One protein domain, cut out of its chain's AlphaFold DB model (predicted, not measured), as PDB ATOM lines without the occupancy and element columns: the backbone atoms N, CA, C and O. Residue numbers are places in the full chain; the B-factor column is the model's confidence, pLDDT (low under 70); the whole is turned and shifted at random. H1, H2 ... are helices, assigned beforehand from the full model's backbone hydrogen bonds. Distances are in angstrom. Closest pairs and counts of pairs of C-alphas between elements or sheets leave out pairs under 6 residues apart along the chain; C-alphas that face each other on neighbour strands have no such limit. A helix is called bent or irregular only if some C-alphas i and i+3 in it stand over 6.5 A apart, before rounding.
ATOM      1  N   ILE A 113     104.089 106.730 169.268       67.25
ATOM      2  CA  ILE A 113     105.446 106.272 169.645       67.25
ATOM      3  C   ILE A 113     105.622 104.762 169.388       67.25
ATOM      4  O   ILE A 113     106.697 104.311 168.989       67.25
ATOM      5  N   VAL A 114     104.545 103.993 169.567       70.94
ATOM      6  CA  VAL A 114     104.482 102.552 169.294       70.94
ATOM      7  C   VAL A 114     104.694 102.245 167.806       70.94
ATOM      8  O   VAL A 114     105.474 101.354 167.484       70.94
ATOM      9  N   ASP A 115     104.098 103.020 166.898       70.00
ATOM     10  CA  ASP A 115     104.214 102.822 165.445       70.00
ATOM     11  C   ASP A 115     105.648 103.090 164.960       70.00
ATOM     12  O   ASP A 115     106.199 102.363 164.128       70.00
ATOM     13  N   ILE A 116     106.305 104.099 165.546       70.44
ATOM     14  CA  ILE A 116     107.718 104.409 165.284       70.44
ATOM     15  C   ILE A 116     108.615 103.255 165.751       70.44
ATOM     16  O   ILE A 116     109.553 102.875 165.046       70.44
ATOM     17  N   TRP A 117     108.328 102.681 166.920       75.81
ATOM     18  CA  TRP A 117     109.064 101.536 167.455       75.81
ATOM     19  C   TRP A 117     108.887 100.279 166.602       75.81
ATOM     20  O   TRP A 117     109.884  99.670 166.217       75.81
ATOM     21  N   ILE A 118     107.649  99.934 166.235       79.56
ATOM     22  CA  ILE A 118     107.346  98.795 165.355       79.56
ATOM     23  C   ILE A 118     108.074  98.950 164.017       79.56
ATOM     24  O   ILE A 118     108.710  98.010 163.542       79.56
ATOM     25  N   SER A 119     108.056 100.151 163.433       74.25
ATOM     26  CA  SER A 119     108.763 100.422 162.181       74.25
ATOM     27  C   SER A 119     110.279 100.235 162.304       74.25
ATOM     28  O   SER A 119     110.890  99.672 161.397       74.25
ATOM     29  N   ARG A 120     110.900 100.674 163.407       81.50
ATOM     30  CA  ARG A 120     112.340 100.471 163.642       81.50
ATOM     31  C   ARG A 120     112.691  98.998 163.832       81.50
ATOM     32  O   ARG A 120     113.696  98.554 163.284       81.50
ATOM     33  N   ILE A 121     111.859  98.252 164.561       86.06
ATOM     34  CA  ILE A 121     112.034  96.806 164.750       86.06
ATOM     35  C   ILE A 121     111.920  96.080 163.408       86.06
ATOM     36  O   ILE A 121     112.773  95.255 163.107       86.06
ATOM     37  N   SER A 122     110.930  96.419 162.577       85.38
ATOM     38  CA  SER A 122     110.764  95.831 161.239       85.38
ATOM     39  C   SER A 122     111.983  96.083 160.342       85.38
ATOM     40  O   SER A 122     112.489  95.158 159.710       85.38
ATOM     41  N   ILE A 123     112.531  97.306 160.347       84.94
ATOM     42  CA  ILE A 123     113.763  97.623 159.607       84.94
ATOM     43  C   ILE A 123     114.938  96.785 160.122       84.94
ATOM     44  O   ILE A 123     115.648  96.181 159.324       84.94
ATOM     45  N   ALA A 124     115.139  96.735 161.439       88.75
ATOM     46  CA  ALA A 124     116.227  95.966 162.033       88.75
ATOM     47  C   ALA A 124     116.097  94.467 161.723       88.75
ATOM     48  O   ALA A 124     117.080  93.848 161.325       88.75
ATOM     49  N   PHE A 125     114.886  93.913 161.837       91.56
ATOM     50  CA  PHE A 125     114.565  92.528 161.500       91.56
ATOM     51  C   PHE A 125     115.000  92.199 160.070       91.56
ATOM     52  O   PHE A 125     115.806  91.293 159.873       91.56
ATOM     53  N   TRP A 126     114.557  92.982 159.084       90.38
ATOM     54  CA  TRP A 126     114.902  92.732 157.686       90.38
ATOM     55  C   TRP A 126     116.377  92.982 157.377       90.38
ATOM     56  O   TRP A 126     116.982  92.183 156.672       90.38
ATOM     57  N   CYS A 127     116.998  94.027 157.930       88.81
ATOM     58  CA  CYS A 127     118.425  94.281 157.719       88.81
ATOM     59  C   CYS A 127     119.317  93.167 158.284       88.81
ATOM     60  O   CYS A 127     120.319  92.824 157.659       88.81
ATOM     61  N   ILE A 128     118.962  92.605 159.443       91.00
ATOM     62  CA  ILE A 128     119.710  91.504 160.061       91.00
ATOM     63  C   ILE A 128     119.468  90.200 159.301       91.00
ATOM     64  O   ILE A 128     120.409  89.444 159.078       91.00
ATOM     65  N   LEU A 129     118.222  89.931 158.905       91.12
ATOM     66  CA  LEU A 129     117.828  88.629 158.378       91.12
ATOM     67  C   LEU A 129     118.133  88.455 156.886       91.12
ATOM     68  O   LEU A 129     118.336  87.326 156.452       91.12
ATOM     69  N   LEU A 130     118.223  89.542 156.112       87.56
ATOM     70  CA  LEU A 130     118.393  89.489 154.655       87.56
ATOM     71  C   LEU A 130     119.605  88.647 154.229       87.56
ATOM     72  O   LEU A 130     119.450  87.662 153.519       87.56
ATOM     73  N   ILE A 131     120.808  88.997 154.690       90.44
ATOM     74  CA  ILE A 131     122.045  88.300 154.300       90.44
ATOM     75  C   ILE A 131     122.049  86.823 154.736       90.44
ATOM     76  O   ILE A 131     122.270  85.963 153.876       90.44
ATOM     77  N   PRO A 132     121.817  86.479 156.020       91.06
ATOM     78  CA  PRO A 132     121.851  85.085 156.445       91.06
ATOM     79  C   PRO A 132     120.732  84.262 155.803       91.06
ATOM     80  O   PRO A 132     121.011  83.167 155.322       91.06
ATOM     81  N   ALA A 133     119.504  84.783 155.705       88.94
ATOM     82  CA  ALA A 133     118.399  84.048 155.091       88.94
ATOM     83  C   ALA A 133     118.630  83.811 153.596       88.94
ATOM     84  O   ALA A 133     118.415  82.698 153.126       88.94
ATOM     85  N   THR A 134     119.130  84.804 152.850       86.56
ATOM     86  CA  THR A 134     119.485  84.608 151.435       86.56
ATOM     87  C   THR A 134     120.618  83.597 151.276       86.56
ATOM     88  O   THR A 134     120.560  82.759 150.383       86.56
ATOM     89  N   THR A 135     121.622  83.617 152.156       88.31
ATOM     90  CA  THR A 135     122.723  82.641 152.116       88.31
ATOM     91  C   THR A 135     122.209  81.220 152.352       88.31
ATOM     92  O   THR A 135     122.518  80.318 151.578       88.31
ATOM     93  N   VAL A 136     121.372  81.026 153.375       89.00
ATOM     94  CA  VAL A 136     120.736  79.734 153.673       89.00
ATOM     95  C   VAL A 136     119.839  79.285 152.519       89.00
ATOM     96  O   VAL A 136     119.923  78.133 152.108       89.00
ATOM     97  N   ALA A 137     119.031  80.183 151.951       82.81
ATOM     98  CA  ALA A 137     118.154  79.875 150.823       82.81
ATOM     99  C   ALA A 137     118.935  79.442 149.573       82.81
ATOM    100  O   ALA A 137     118.543  78.482 148.915       82.81
ATOM    101  N   ILE A 138     120.062  80.095 149.266       80.94
ATOM    102  CA  ILE A 138     120.944  79.697 148.157       80.94
ATOM    103  C   ILE A 138     121.534  78.308 148.416       80.94
ATOM    104  O   ILE A 138     121.513  77.464 147.524       80.94
ATOM    105  N   LEU A 139     122.024  78.045 149.629       83.19
ATOM    106  CA  LEU A 139     122.586  76.737 149.981       83.19
ATOM    107  C   LEU A 139     121.536  75.620 149.886       83.19
ATOM    108  O   LEU A 139     121.811  74.584 149.283       83.19
ATOM    109  N   LEU A 140     120.327  75.857 150.401       79.25
ATOM    110  CA  LEU A 140     119.198  74.930 150.274       79.25
ATOM    111  C   LEU A 140     118.794  74.719 148.808       79.25
ATOM    112  O   LEU A 140     118.543  73.589 148.399       79.25
ATOM    113  N   SER A 141     118.784  75.781 147.993       69.06
ATOM    114  CA  SER A 141     118.501  75.697 146.551       69.06
ATOM    115  C   SER A 141     119.544  74.857 145.801       69.06
ATOM    116  O   SER A 141     119.200  74.127 144.875       69.06
ATOM    117  N   MET A 142     120.802  74.889 146.248       73.44
ATOM    118  CA  MET A 142     121.882  74.026 145.758       73.44
ATOM    119  C   MET A 142     121.859  72.606 146.356       73.44
ATOM    120  O   MET A 142     122.791  71.839 146.123       73.44
ATOM    121  N   GLN A 143     120.813  72.246 147.107       76.12
ATOM    122  CA  GLN A 143     120.652  70.957 147.790       76.12
ATOM    123  C   GLN A 143     121.752  70.642 148.822       76.12
ATOM    124  O   GLN A 143     122.005  69.477 149.129       76.12
ATOM    125  N   TYR A 144     122.398  71.664 149.393       80.44
ATOM    126  CA  TYR A 144     123.278  71.478 150.546       80.44
ATOM    127  C   TYR A 144     122.467  71.407 151.839       80.44
ATOM    128  O   TYR A 144     121.613  72.254 152.104       80.44
ATOM    129  N   ASP A 145     122.803  70.442 152.691       83.25
ATOM    130  CA  ASP A 145     122.315  70.414 154.065       83.25
ATOM    131  C   ASP A 145     123.113  71.411 154.919       83.25
ATOM    132  O   ASP A 145     124.267  71.198 155.294       83.25
ATOM    133  N   VAL A 146     122.478  72.546 155.201       87.06
ATOM    134  CA  VAL A 146     123.079  73.654 155.946       87.06
ATOM    135  C   VAL A 146     123.381  73.261 157.396       87.06
ATOM    136  O   VAL A 146     124.368  73.742 157.957       87.06
ATOM    137  N   ASN A 147     122.575  72.374 157.999       88.12
ATOM    138  CA  ASN A 147     122.797  71.937 159.378       88.12
ATOM    139  C   ASN A 147     124.102  71.137 159.478       88.12
ATOM    140  O   ASN A 147     124.929  71.429 160.342       88.12
ATOM    141  N   SER A 148     124.342  70.194 158.562       85.81
ATOM    142  CA  SER A 148     125.602  69.440 158.540       85.81
ATOM    143  C   SER A 148     126.798  70.289 158.102       85.81
ATOM    144  O   SER A 148     127.870  70.168 158.696       85.81
ATOM    145  N   LEU A 149     126.621  71.208 157.146       87.31
ATOM    146  CA  LEU A 149     127.688  72.100 156.683       87.31
ATOM    147  C   LEU A 149     128.224  73.017 157.796       87.31
ATOM    148  O   LEU A 149     129.431  73.220 157.905       87.31
ATOM    149  N   LEU A 150     127.335  73.561 158.632       86.12
ATOM    150  CA  LEU A 150     127.691  74.443 159.750       86.12
ATOM    151  C   LEU A 150     127.907  73.688 161.071       86.12
ATOM    152  O   LEU A 150     128.164  74.317 162.095       86.12
ATOM    153  N   SER A 151     127.843  72.349 161.053       87.88
ATOM    154  CA  SER A 151     127.951  71.488 162.244       87.88
ATOM    155  C   SER A 151     126.920  71.813 163.333       87.88
ATOM    156  O   SER A 151     127.196  71.691 164.529       87.88
ATOM    157  N   PHE A 152     125.724  72.237 162.932       88.69
ATOM    158  CA  PHE A 152     124.606  72.451 163.840       88.69
ATOM    159  C   PHE A 152     123.854  71.147 164.130       88.69
ATOM    160  O   PHE A 152     123.868  70.220 163.315       88.69
ATOM    161  N   PRO A 153     123.163  71.059 165.283       89.12
ATOM    162  CA  PRO A 153     122.217  69.982 165.537       89.12
ATOM    163  C   PRO A 153     121.161  69.891 164.422       89.12
ATOM    164  O   PRO A 153     120.803  70.920 163.833       89.12
ATOM    165  N   PRO A 154     120.618  68.692 164.152       86.88
ATOM    166  CA  PRO A 154     119.538  68.540 163.181       86.88
ATOM    167  C   PRO A 154     118.345  69.440 163.549       86.88
ATOM    168  O   PRO A 154     118.041  69.601 164.730       86.88
ATOM    169  N   GLN A 155     117.671  70.002 162.539       87.12
ATOM    170  CA  GLN A 155     116.496  70.888 162.663       87.12
ATOM    171  C   GLN A 155     116.759  72.311 163.205       87.12
ATOM    172  O   GLN A 155     115.819  73.062 163.505       87.12
ATOM    173  N   THR A 156     118.022  72.730 163.341       90.00
ATOM    174  CA  THR A 156     118.351  74.067 163.870       90.00
ATOM    175  C   THR A 156     117.965  75.177 162.891       90.00
ATOM    176  O   THR A 156     117.346  76.167 163.281       90.00
ATOM    177  N   ILE A 157     118.292  75.025 161.608       90.00
ATOM    178  CA  ILE A 157     117.955  76.016 160.577       90.00
ATOM    179  C   ILE A 157     116.439  76.094 160.351       90.00
ATOM    180  O   ILE A 157     115.894  77.183 160.188       90.00
ATOM    181  N   GLU A 158     115.747  74.961 160.407       88.44
ATOM    182  CA  GLU A 158     114.301  74.845 160.231       88.44
ATOM    183  C   GLU A 158     113.544  75.537 161.369       88.44
ATOM    184  O   GLU A 158     112.607  76.299 161.126       88.44
ATOM    185  N   SER A 159     113.985  75.337 162.615       90.31
ATOM    186  CA  SER A 159     113.405  76.016 163.779       90.31
ATOM    187  C   SER A 159     113.683  77.522 163.776       90.31
ATOM    188  O   SER A 159     112.770  78.308 164.039       90.31
ATOM    189  N   LEU A 160     114.894  77.953 163.404       92.00
ATOM    190  CA  LEU A 160     115.208  79.372 163.191       92.00
ATOM    191  C   LEU A 160     114.334  79.987 162.089       92.00
ATOM    192  O   LEU A 160     113.794  81.082 162.268       92.00
ATOM    193  N   GLY A 161     114.145  79.263 160.984       90.31
ATOM    194  CA  GLY A 161     113.230  79.620 159.904       90.31
ATOM    195  C   GLY A 161     111.802  79.811 160.413       90.31
ATOM    196  O   GLY A 161     111.224  80.879 160.216       90.31
ATOM    197  N   ALA A 162     111.266  78.844 161.161       90.50
ATOM    198  CA  ALA A 162     109.927  78.916 161.743       90.50
ATOM    199  C   ALA A 162     109.757  80.106 162.709       90.50
ATOM    200  O   ALA A 162     108.773  80.841 162.617       90.50
ATOM    201  N   ILE A 163     110.737  80.352 163.589       93.75
ATOM    202  CA  ILE A 163     110.731  81.497 164.517       93.75
ATOM    203  C   ILE A 163     110.750  82.820 163.745       93.75
ATOM    204  O   ILE A 163     110.009  83.750 164.082       93.75
ATOM    205  N   SER A 164     111.574  82.919 162.699       91.94
ATOM    206  CA  SER A 164     111.654  84.125 161.874       91.94
ATOM    207  C   SER A 164     110.373  84.372 161.070       91.94
ATOM    208  O   SER A 164     109.883  85.501 161.047       91.94
ATOM    209  N   GLY A 165     109.770  83.324 160.499       89.69
ATOM    210  CA  GLY A 165     108.491  83.394 159.794       89.69
ATOM    211  C   GLY A 165     107.353  83.823 160.718       89.69
ATOM    212  O   GLY A 165     106.591  84.732 160.384       89.69
ATOM    213  N   PHE A 166     107.289  83.258 161.926       92.38
ATOM    214  CA  PHE A 166     106.317  83.669 162.938       92.38
ATOM    215  C   PHE A 166     106.526  85.125 163.378       92.38
ATOM    216  O   PHE A 166     105.575  85.902 163.441       92.38
ATOM    217  N   SER A 167     107.778  85.536 163.596       91.88
ATOM    218  CA  SER A 167     108.116  86.926 163.923       91.88
ATOM    219  C   SER A 167     107.695  87.890 162.810       91.88
ATOM    220  O   SER A 167     107.130  88.944 163.098       91.88
ATOM    221  N   CYS A 168     107.891  87.514 161.541       90.06
ATOM    222  CA  CYS A 168     107.426  88.278 160.383       90.06
ATOM    223  C   CYS A 168     105.900  88.448 160.394       90.06
ATOM    224  O   CYS A 168     105.412  89.562 160.203       90.06
ATOM    225  N   LEU A 169     105.142  87.378 160.669       88.31
ATOM    226  CA  LEU A 169     103.679  87.432 160.793       88.31
ATOM    227  C   LEU A 169     103.225  88.353 161.928       88.31
ATOM    228  O   LEU A 169     102.322  89.166 161.731       88.31
ATOM    229  N   CYS A 170     103.862  88.268 163.098       88.62
ATOM    230  CA  CYS A 170     103.560  89.150 164.221       88.62
ATOM    231  C   CYS A 170     103.846  90.617 163.880       88.62
ATOM    232  O   CYS A 170     102.988  91.475 164.093       88.62
ATOM    233  N   LEU A 171     105.015  90.910 163.301       86.62
ATOM    234  CA  LEU A 171     105.375  92.263 162.871       86.62
ATOM    235  C   LEU A 171     104.398  92.795 161.821       86.62
ATOM    236  O   LEU A 171     104.012  93.965 161.877       86.62
ATOM    237  N   TRP A 172     103.962  91.944 160.890       85.19
ATOM    238  CA  TRP A 172     102.958  92.301 159.898       85.19
ATOM    239  C   TRP A 172     101.622  92.639 160.548       85.19
ATOM    240  O   TRP A 172     101.129  93.749 160.341       85.19
ATOM    241  N   ALA A 173     101.092  91.760 161.399       83.56
ATOM    242  CA  ALA A 173      99.835  91.973 162.109       83.56
ATOM    243  C   ALA A 173      99.844  93.268 162.942       83.56
ATOM    244  O   ALA A 173      98.850  93.994 162.982       83.56
ATOM    245  N   MET A 174     100.982  93.597 163.560       79.75
ATOM    246  CA  MET A 174     101.164  94.834 164.322       79.75
ATOM    247  C   MET A 174     101.262  96.077 163.424       79.75
ATOM    248  O   MET A 174     100.702  97.117 163.765       79.75
ATOM    249  N   SER A 175     101.922  95.980 162.263       70.94
ATOM    250  CA  SER A 175     102.029  97.080 161.289       70.94
ATOM    251  C   SER A 175     100.734  97.344 160.507       70.94
ATOM    252  O   SER A 175     100.465  98.483 160.127       70.94
ATOM    253  N   ALA A 176      99.892  96.322 160.320       58.25
ATOM    254  CA  ALA A 176      98.660  96.398 159.534       58.25
ATOM    255  C   ALA A 176      97.618  97.365 160.126       58.25
ATOM    256  O   ALA A 176      96.748  97.855 159.410       58.25
ATOM    257  N   LYS A 177      97.716  97.666 161.429       51.44
ATOM    258  CA  LYS A 177      96.858  98.641 162.116       51.44
ATOM    259  C   LYS A 177      97.237 100.098 161.805       51.44
ATOM    260  O   LYS A 177      96.364 100.959 161.860       51.44
ATOM    261  N   SER A 178      98.507 100.359 161.485       47.97
ATOM    262  CA  SER A 178      99.045 101.689 161.151       47.97
ATOM    263  C   SER A 178      98.908 101.998 159.661       47.97
ATOM    264  O   SER A 178      98.569 103.116 159.288       47.97
ATOM    265  N   ASP A 179      99.130 101.005 158.797       48.66
ATOM    266  CA  ASP A 179      99.382 101.261 157.381       48.66
ATOM    267  C   ASP A 179      98.309 100.609 156.502       48.66
ATOM    268  O   ASP A 179      98.429  99.461 156.063       48.66
ATOM    269  N   ARG A 180      97.240 101.352 156.185       42.53
ATOM    270  CA  ARG A 180      96.320 100.917 155.130       42.53
ATOM    271  C   ARG A 180      97.072 101.007 153.802       42.53
ATOM    272  O   ARG A 180      97.376 102.093 153.324       42.53
ATOM    273  N   TYR A 181      97.375  99.851 153.218       45.47
ATOM    274  CA  TYR A 181      98.206  99.620 152.025       45.47
ATOM    275  C   TYR A 181      98.003 100.601 150.842       45.47
ATOM    276  O   TYR A 181      98.934 100.847 150.075       45.47
ATOM    277  N   SER A 182      96.832 101.242 150.727       40.84
ATOM    278  CA  SER A 182      96.574 102.307 149.747       40.84
ATOM    279  C   SER A 182      97.425 103.577 149.932       40.84
ATOM    280  O   SER A 182      97.587 104.337 148.977       40.84
ATOM    281  N   GLU A 183      98.017 103.803 151.109       46.12
ATOM    282  CA  GLU A 183      98.988 104.885 151.346       46.12
ATOM    283  C   GLU A 183     100.426 104.473 151.003       46.12
ATOM    284  O   GLU A 183     101.201 105.276 150.489       46.12
ATOM    285  N   LEU A 184     100.756 103.192 151.180       47.47
ATOM    286  CA  LEU A 184     102.055 102.602 150.854       47.47
ATOM    287  C   LEU A 184     102.303 102.530 149.335       47.47
ATOM    288  O   LEU A 184     103.447 102.638 148.897       47.47
ATOM    289  N   ALA A 185     101.257 102.378 148.520       44.28
ATOM    290  CA  ALA A 185     101.359 102.390 147.057       44.28
ATOM    291  C   ALA A 185     101.581 103.799 146.456       44.28
ATOM    292  O   ALA A 185     101.938 103.923 145.282       44.28
ATOM    293  N   LYS A 186     101.405 104.878 147.238       48.31
ATOM    294  CA  LYS A 186     101.639 106.256 146.783       48.31
ATOM    295  C   LYS A 186     103.120 106.611 146.938       48.31
ATOM    296  O   LYS A 186     103.576 107.042 147.988       48.31
ATOM    297  N   GLU A 187     103.868 106.509 145.843       48.25
ATOM    298  CA  GLU A 187     105.309 106.810 145.766       48.25
ATOM    299  C   GLU A 187     105.677 108.276 146.130       48.25
ATOM    300  O   GLU A 187     106.862 108.594 146.292       48.25
ATOM    301  N   ASN A 188     104.699 109.193 146.269       41.06
ATOM    302  CA  ASN A 188     104.978 110.620 146.075       41.06
ATOM    303  C   ASN A 188     104.548 111.661 147.129       41.06
ATOM    304  O   ASN A 188     104.966 112.796 146.956       41.06
ATOM    305  N   ASN A 189     103.812 111.368 148.210       41.94
ATOM    306  CA  ASN A 189     103.271 112.450 149.070       41.94
ATOM    307  C   ASN A 189     103.442 112.259 150.597       41.94
ATOM    308  O   ASN A 189     102.508 112.540 151.338       41.94
ATOM    309  N   ASN A 190     104.617 111.851 151.094       40.94
ATOM    310  CA  ASN A 190     104.882 111.848 152.546       40.94
ATOM    311  C   ASN A 190     105.937 112.895 152.936       40.94
ATOM    312  O   ASN A 190     107.009 112.959 152.338       40.94
ATOM    313  N   ALA A 191     105.622 113.694 153.963       44.41
ATOM    314  CA  ALA A 191     106.400 114.837 154.460       44.41
ATOM    315  C   ALA A 191     107.554 114.474 155.426       44.41
ATOM    316  O   ALA A 191     108.165 115.358 156.021       44.41
ATOM    317  N   LEU A 192     107.865 113.186 155.596       46.12
ATOM    318  CA  LEU A 192     108.964 112.702 156.441       46.12
ATOM    319  C   LEU A 192     110.132 112.219 155.567       46.12
ATOM    320  O   LEU A 192     109.888 111.717 154.466       46.12
ATOM    321  N   PRO A 193     111.398 112.335 156.021       40.16
ATOM    322  CA  PRO A 193     112.550 111.935 155.220       40.16
ATOM    323  C   PRO A 193     112.444 110.450 154.836       40.16
ATOM    324  O   PRO A 193     112.472 109.559 155.687       40.16
ATOM    325  N   LYS A 194     112.280 110.206 153.527       53.78
ATOM    326  CA  LYS A 194     112.196 108.893 152.873       53.78
ATOM    327  C   LYS A 194     113.417 108.038 153.228       53.78
ATOM    328  O   LYS A 194     114.442 108.127 152.560       53.78
ATOM    329  N   HIS A 195     113.297 107.129 154.190       62.19
ATOM    330  CA  HIS A 195     114.159 105.950 154.188       62.19
ATOM    331  C   HIS A 195     113.474 104.883 153.338       62.19
ATOM    332  O   HIS A 195     112.594 104.168 153.804       62.19
TER     333      HIS A 195
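What this domain is: This is residues 113 to 195 of the 322 residues of the protein "Putative 10TM heavy-metal exporter" of Marinomonas balearica (UniProt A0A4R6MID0). Two long helices make a narrow V: the bent helix H1 runs out, H3 runs back, and the two touch where H1a begins and H3 ends. The short helix H2 sits with its links across the open end, and residues 180 to 194 stick out as a free tail at the other end. The printed part has 83 residues, with three named helices in the order H1, H2, H3 and no named strand, class all helix. It is loose, with a radius of gyration of the C-alphas of 16.8 A, and a rod in outline, spanning 49 by 22 by 19 A.

Where its parts are: H1, residues 113 to 141, begins at C-alpha 113 (105.446, 106.272, 169.645). By its hydrogen bonds it was assigned as one helix, but it is bent: C-alphas 128 and 131 are 7.0 A apart. Its arms are H1a, residues 113 to 128, 22.7 A long, and H1b, residues 131 to 141, 15.2 A long. H2 is residues 146 to 149. H3, residues 156 to 175, is 28.3 A long and ends at C-alpha 175 (102.029, 97.080, 161.289).

How they stand to each other: H1a and H1b stand at a steep tilt of 48 degrees. H1a, with residues 115 to 122 alone, touches H3; the closest C-alphas, of Ser 122 and Leu 171, are 6.7 A apart. They run opposite ways at a shallow tilt of 29 degrees. H1b and H3 are near each other, with 6 pairs of C-alphas within 10 A. H1b and H2 only just touch, only at the corner, with 3 pairs within 8 A; the closest C-alphas, of Leu 139 and Val 146, are 6.7 A apart. H2 and H3 only just touch, also with 3 pairs, closest at the C-alphas of Asn 147 and Ile 157, 6.4 A. H1a and H2 are apart. Every O i to N i+4 pair is within hydrogen-bond range in H1a, H1b and H3; H2 is too short for such a pair.

The domain as a whole: The C-alphas farthest apart, of Ser 151 and Asn 189, are 49.6 A apart. The printed part has no cut, the link from H1 to H2 is tight, and that from H2 to H3 is short. The mean pLDDT of the printed part is 75.9; residues 113, 141 and 176 to 195 are under 70.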